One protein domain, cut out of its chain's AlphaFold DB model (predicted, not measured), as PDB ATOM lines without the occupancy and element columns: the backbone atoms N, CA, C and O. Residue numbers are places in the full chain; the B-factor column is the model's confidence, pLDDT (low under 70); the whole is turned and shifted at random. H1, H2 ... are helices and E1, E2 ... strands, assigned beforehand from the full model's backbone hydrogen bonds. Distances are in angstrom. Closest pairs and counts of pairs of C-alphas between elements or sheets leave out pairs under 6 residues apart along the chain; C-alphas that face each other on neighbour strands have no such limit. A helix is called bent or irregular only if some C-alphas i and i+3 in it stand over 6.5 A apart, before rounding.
ATOM      1  N   ILE A   3     125.829 250.445 299.052       97.31
ATOM      2  CA  ILE A   3     125.092 251.410 299.881       97.31
ATOM      3  C   ILE A   3     123.774 251.888 299.255       97.31
ATOM      4  O   ILE A   3     122.794 252.060 299.965       97.31
ATOM      5  N   GLN A   4     123.707 252.039 297.926       97.94
ATOM      6  CA  GLN A   4     122.467 252.463 297.265       97.94
ATOM      7  C   GLN A   4     121.360 251.428 297.486       97.94
ATOM      8  O   GLN A   4     120.258 251.788 297.863       97.94
ATOM      9  N   LYS A   5     121.684 250.135 297.349       97.81
ATOM     10  CA  LYS A   5     120.717 249.053 297.575       97.81
ATOM     11  C   LYS A   5     120.233 248.999 299.026       97.81
ATOM     12  O   LYS A   5     119.077 248.675 299.266       97.81
ATOM     13  N   GLU A   6     121.112 249.290 299.985       98.25
ATOM     14  CA  GLU A   6     120.758 249.348 301.409       98.25
ATOM     15  C   GLU A   6     119.817 250.528 301.695       98.25
ATOM     16  O   GLU A   6     118.817 250.353 302.389       98.25
ATOM     17  N   ILE A   7     120.076 251.697 301.100       98.25
ATOM     18  CA  ILE A   7     119.187 252.866 301.184       98.25
ATOM     19  C   ILE A   7     117.827 252.556 300.549       98.25
ATOM     20  O   ILE A   7     116.797 252.792 301.176       98.25
ATOM     21  N   ASP A   8     117.813 251.976 299.349       98.44
ATOM     22  CA  ASP A   8     116.576 251.617 298.648       98.44
ATOM     23  C   ASP A   8     115.739 250.629 299.476       98.44
ATOM     24  O   ASP A   8     114.516 250.752 299.560       98.44
ATOM     25  N   PHE A   9     116.393 249.678 300.150       98.12
ATOM     26  CA  PHE A   9     115.722 248.745 301.050       98.12
ATOM     27  C   PHE A   9     115.120 249.448 302.271       98.12
ATOM     28  O   PHE A   9     113.974 249.177 302.627       98.12
ATOM     29  N   ILE A  10     115.847 250.382 302.893       98.19
ATOM     30  CA  ILE A  10     115.328 251.166 304.024       98.19
ATOM     31  C   ILE A  10     114.093 251.973 303.602       98.19
ATOM     32  O   ILE A  10     113.101 251.981 304.328       98.19
ATOM     33  N   LEU A  11     114.114 252.593 302.419       98.38
ATOM     34  CA  LEU A  11     112.964 253.330 301.884       98.38
ATOM     35  C   LEU A  11     111.765 252.409 301.608       98.38
ATOM     36  O   LEU A  11     110.625 252.775 301.891       98.38
ATOM     37  N   ALA A  12     112.007 251.193 301.111       98.19
ATOM     38  CA  ALA A  12     110.953 250.199 300.925       98.19
ATOM     39  C   ALA A  12     110.324 249.755 302.261       98.19
ATOM     40  O   ALA A  12     109.111 249.572 302.338       98.19
ATOM     41  N   VAL A  13     111.125 249.619 303.323       98.06
ATOM     42  CA  VAL A  13     110.622 249.329 304.676       98.06
ATOM     43  C   VAL A  13     109.839 250.518 305.243       98.06
ATOM     44  O   VAL A  13     108.785 250.317 305.844       98.06
ATOM     45  N   ASP A  14     110.297 251.754 305.029       98.44
ATOM     46  CA  ASP A  14     109.605 252.968 305.490       98.44
ATOM     47  C   ASP A  14     108.187 253.088 304.911       98.44
ATOM     48  O   ASP A  14     107.249 253.450 305.625       98.44
ATOM     49  N   ALA A  15     107.997 252.662 303.657       98.56
ATOM     50  CA  ALA A  15     106.692 252.654 303.002       98.56
ATOM     51  C   ALA A  15     105.618 251.847 303.766       98.56
ATOM     52  O   ALA A  15     104.426 252.134 303.627       98.56
ATOM     53  N   LEU A  16     106.005 250.897 304.632       98.44
ATOM     54  CA  LEU A  16     105.076 250.140 305.483       98.44
ATOM     55  C   LEU A  16     104.317 251.017 306.489       98.44
ATOM     56  O   LEU A  16     103.228 250.632 306.925       98.44
ATOM     57  N   LYS A  17     104.831 252.209 306.822       98.38
ATOM     58  CA  LYS A  17     104.126 253.193 307.663       98.38
ATOM     59  C   LYS A  17     102.817 253.673 307.028       98.38
ATOM     60  O   LYS A  17     101.899 254.070 307.739       98.38
ATOM     61  N   ASN A  18     102.701 253.577 305.702       98.31
ATOM     62  CA  ASN A  18     101.507 253.975 304.955       98.31
ATOM     63  C   ASN A  18     100.502 252.827 304.756       98.31
ATOM     64  O   ASN A  18      99.378 253.063 304.319       98.31
ATOM     65  N   VAL A  19     100.868 251.586 305.092       98.19
ATOM     66  CA  VAL A  19      99.990 250.420 304.930       98.19
ATOM     67  C   VAL A  19      99.174 250.213 306.204       98.19
ATOM     68  O   VAL A  19      99.646 249.602 307.166       98.19
ATOM     69  N   GLN A  20      97.938 250.714 306.199       98.25
ATOM     70  CA  GLN A  20      96.980 250.539 307.295       98.25
ATOM     71  C   GLN A  20      96.479 249.094 307.365       98.25
ATOM     72  O   GLN A  20      96.114 248.493 306.351       98.25
ATOM     73  N   ARG A  21      96.424 248.537 308.572       97.88
ATOM     74  CA  ARG A  21      95.893 247.198 308.840       97.88
ATOM     75  C   ARG A  21      94.417 247.276 309.225       97.88
ATOM     76  O   ARG A  21      93.868 248.341 309.490       97.88
ATOM     77  N   ARG A  22      93.747 246.120 309.244       97.56
ATOM     78  CA  ARG A  22      92.353 246.019 309.712       97.56
ATOM     79  C   ARG A  22      92.237 246.167 311.232       97.56
ATOM     80  O   ARG A  22      91.203 246.625 311.705       97.56
ATOM     81  N   ASN A  23      93.264 245.744 311.961       96.12
ATOM     82  CA  ASN A  23      93.307 245.799 313.415       96.12
ATOM     83  C   ASN A  23      93.355 247.246 313.906       96.12
ATOM     84  O   ASN A  23      93.988 248.105 313.284       96.12
ATOM     85  N   TYR A  24      92.721 247.477 315.047       97.25
ATOM     86  CA  TYR A  24      92.868 248.707 315.805       97.25
ATOM     87  C   TYR A  24      94.010 248.580 316.811       97.25
ATOM     88  O   TYR A  24      94.436 247.475 317.158       97.25
ATOM     89  N   ASN A  25      94.522 249.723 317.250       95.69
ATOM     90  CA  ASN A  25      95.403 249.793 318.406       95.69
ATOM     91  C   ASN A  25      94.663 249.397 319.696       95.69
ATOM     92  O   ASN A  25      93.444 249.255 319.729       95.69
ATOM     93  N   ALA A  26      95.422 249.184 320.771       95.19
ATOM     94  CA  ALA A  26      94.896 248.613 322.012       95.19
ATOM     95  C   ALA A  26      93.816 249.470 322.701       95.19
ATOM     96  O   ALA A  26      93.026 248.932 323.471       95.19
ATOM     97  N   ASP A  27      93.786 250.777 322.434       96.69
ATOM     98  CA  ASP A  27      92.775 251.708 322.946       96.69
ATOM     99  C   ASP A  27      91.638 251.987 321.945       96.69
ATOM    100  O   ASP A  27      90.808 252.857 322.191       96.69
ATOM    101  N   ASP A  28      91.603 251.255 320.826       96.50
ATOM    102  CA  ASP A  28      90.608 251.341 319.749       96.50
ATOM    103  C   ASP A  28      90.477 252.731 319.089       96.50
ATOM    104  O   ASP A  28      89.526 253.012 318.361       96.50
ATOM    105  N   SER A  29      91.446 253.628 319.303       97.56
ATOM    106  CA  SER A  29      91.387 255.003 318.791       97.56
ATOM    107  C   SER A  29      91.650 255.112 317.287       97.56
ATOM    108  O   SER A  29      91.170 256.049 316.642       97.56
ATOM    109  N   ARG A  30      92.411 254.178 316.700       97.69
ATOM    110  CA  ARG A  30      92.686 254.139 315.254       97.69
ATOM    111  C   ARG A  30      93.144 252.768 314.771       97.69
ATOM    112  O   ARG A  30      93.562 251.909 315.541       97.69
ATOM    113  N   ARG A  31      93.174 252.600 313.450       97.88
ATOM    114  CA  ARG A  31      93.858 251.466 312.819       97.88
ATOM    115  C   ARG A  31      95.374 251.573 312.991       97.88
ATOM    116  O   ARG A  31      95.945 252.665 312.911       97.88
ATOM    117  N   GLU A  32      96.017 250.435 313.240       97.75
ATOM    118  CA  GLU A  32      97.481 250.334 313.263       97.75
ATOM    119  C   GLU A  32      98.040 250.296 311.831       97.75
ATOM    120  O   GLU A  32      97.385 249.794 310.909       97.75
ATOM    121  N   ASN A  33      99.266 250.785 311.627       98.31
ATOM    122  CA  ASN A  33      99.982 250.554 310.370       98.31
ATOM    123  C   ASN A  33     100.887 249.314 310.454       98.31
ATOM    124  O   ASN A  33     101.136 248.749 311.520       98.31
ATOM    125  N   THR A  34     101.378 248.862 309.306       98.44
ATOM    126  CA  THR A  34     102.175 247.632 309.223       98.44
ATOM    127  C   THR A  34     103.535 247.765 309.906       98.44
ATOM    128  O   THR A  34     103.984 246.801 310.520       98.44
ATOM    129  N   ALA A  35     104.164 248.943 309.872       98.31
ATOM    130  CA  ALA A  35     105.436 249.168 310.557       98.31
ATOM    131  C   ALA A  35     105.295 249.067 312.091       98.31
ATOM    132  O   ALA A  35     106.116 248.414 312.735       98.31
ATOM    133  N   GLU A  36     104.236 249.647 312.667       97.69
ATOM    134  CA  GLU A  36     103.910 249.549 314.103       97.69
ATOM    135  C   GLU A  36     103.701 248.098 314.533       97.69
ATOM    136  O   GLU A  36     104.296 247.637 315.508       97.69
ATOM    137  N   HIS A  37     102.912 247.362 313.752       97.62
ATOM    138  CA  HIS A  37     102.632 245.960 314.016       97.62
ATOM    139  C   HIS A  37     103.906 245.107 313.979       97.62
ATOM    140  O   HIS A  37     104.165 244.324 314.891       97.62
ATOM    141  N   SER A  38     104.741 245.272 312.948       97.81
ATOM    142  CA  SER A  38     106.016 244.556 312.837       97.81
ATOM    143  C   SER A  38     106.949 244.856 314.010       97.81
ATOM    144  O   SER A  38     107.570 243.936 314.540       97.81
ATOM    145  N   TRP A  39     107.019 246.114 314.453       97.69
ATOM    146  CA  TRP A  39     107.798 246.490 315.632       97.69
ATOM    147  C   TRP A  39     107.284 245.797 316.901       97.69
ATOM    148  O   TRP A  39     108.074 245.206 317.640       97.69
ATOM    149  N   GLN A  40     105.966 245.780 317.116       97.38
ATOM    150  CA  GLN A  40     105.366 245.090 318.257       97.38
ATOM    151  C   GLN A  40     105.654 243.582 318.231       97.38
ATOM    152  O   GLN A  40     105.971 243.006 319.270       97.38
ATOM    153  N   ILE A  41     105.598 242.940 317.059       97.19
ATOM    154  CA  ILE A  41     105.923 241.514 316.908       97.19
ATOM    155  C   ILE A  41     107.392 241.226 317.238       97.19
ATOM    156  O   ILE A  41     107.669 240.207 317.868       97.19
ATOM    157  N   ILE A  42     108.332 242.106 316.874       98.06
ATOM    158  CA  ILE A  42     109.750 241.940 317.238       98.06
ATOM    159  C   ILE A  42     109.918 241.972 318.761       98.06
ATOM    160  O   ILE A  42     110.558 241.084 319.322       98.06
ATOM    161  N   ILE A  43     109.301 242.944 319.438       98.25
ATOM    162  CA  ILE A  43     109.341 243.039 320.906       98.25
ATOM    163  C   ILE A  43     108.696 241.809 321.540       98.25
ATOM    164  O   ILE A  43     109.270 241.200 322.443       98.25
ATOM    165  N   LEU A  44     107.525 241.409 321.041       97.50
ATOM    166  CA  LEU A  44     106.825 240.219 321.503       97.50
ATOM    167  C   LEU A  44     107.707 238.973 321.359       97.50
ATOM    168  O   LEU A  44     107.817 238.199 322.303       97.50
ATOM    169  N   ALA A  45     108.374 238.797 320.219       97.44
ATOM    170  CA  ALA A  45     109.271 237.672 319.981       97.44
ATOM    171  C   ALA A  45     110.466 237.674 320.944       97.44
ATOM    172  O   ALA A  45     110.823 236.620 321.467       97.44
ATOM    173  N   GLN A  46     111.060 238.839 321.221       97.38
ATOM    174  CA  GLN A  46     112.154 238.961 322.189       97.38
ATOM    175  C   GLN A  46     111.705 238.613 323.613       97.38
ATOM    176  O   GLN A  46     112.403 237.880 324.310       97.38
ATOM    177  N   ILE A  47     110.526 239.085 324.033       98.06
ATOM    178  CA  ILE A  47     109.949 238.786 325.352       98.06
ATOM    179  C   ILE A  47     109.584 237.304 325.468       98.06
ATOM    180  O   ILE A  47     109.823 236.684 326.502       98.06
ATOM    181  N   LEU A  48     109.004 236.727 324.413       97.19
ATOM    182  CA  LEU A  48     108.527 235.348 324.421       97.19
ATOM    183  C   LEU A  48     109.617 234.314 324.119       97.19
ATOM    184  O   LEU A  48     109.365 233.118 324.258       97.19
ATOM    185  N   TYR A  49     110.828 234.745 323.757       95.00
ATOM    186  CA  TYR A  49     111.948 233.858 323.441       95.00
ATOM    187  C   TYR A  49     112.211 232.768 324.503       95.00
ATOM    188  O   TYR A  49     112.374 231.612 324.109       95.00
ATOM    189  N   PRO A  50     112.172 233.040 325.827       93.56
ATOM    190  CA  PRO A  50     112.357 232.004 326.851       93.56
ATOM    191  C   PRO A  50     111.283 230.905 326.852       93.56
ATOM    192  O   PRO A  50     111.521 229.822 327.379       93.56
ATOM    193  N   TYR A  51     110.108 231.174 326.276       93.19
ATOM    194  CA  TYR A  51     108.984 230.235 326.196       93.19
ATOM    195  C   TYR A  51     108.940 229.479 324.862       93.19
ATOM    196  O   TYR A  51     108.110 228.585 324.685       93.19
ATOM    197  N   ALA A  52     109.803 229.827 323.903       92.00
ATOM    198  CA  ALA A  52     109.853 229.151 322.618       92.00
ATOM    199  C   ALA A  52     110.291 227.689 322.808       92.00
ATOM    200  O   ALA A  52     111.314 227.402 323.436       92.00
TER     201      ALA A  52
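AT A GLANCE: This is residues 3 to 52 of the 58 residues of the protein "HD domain-containing protein" of Chryseobacterium carnipullorum (UniProt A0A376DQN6). Two long helices, H1 and H2, meet near their ends as an L, and a small two-stranded hairpin, E1 and E2, sits at the corner. Residues 3 to 12 and 39 to 52 stand free as the two arms. The 50 printed residues hold H1, E1, E2, H2 in that order, mostly helix, with an antiparallel sheet; the whole is loose, radius of gyration of the C-alphas 13.9 A, and flat, spanning 37 by 32 by 12 A.

IN THESE COORDINATES: H1, residues 3 to 18, starts at C-alpha (125.092, 251.410, 299.881) and is 24.3 A long. E1 is residues 20 to 24, E2 residues 31 to 33. H2, residues 34 to 51, is 25.2 A long and ends at C-alpha (108.984, 230.235, 326.196); it has a kink of 30 degrees near residue 45 and is irregular, C-alphas 47 and 50 being 7.4 A apart.

HOW THE PARTS SIT: H1, with residues 13 to 18 alone, touches residues 34 to 36 of H2, about perpendicular at 82 degrees; the closest C-alphas, of Lys 17 and Ala 35, are 5.1 A apart. In the hairpin E1 and E2, N 21 and O 32 are within hydrogen-bond range at 2.8 A. O i to N i+4 pairs within range number 9 of 12 in H1 and 12 of 14 in H2.

THE WHOLE: The C-alphas farthest apart, of Ile 3 and Asp 28, are 39.8 A apart. The printed part has no cut, no link is long, and no printed residue is under 70 in pLDDT.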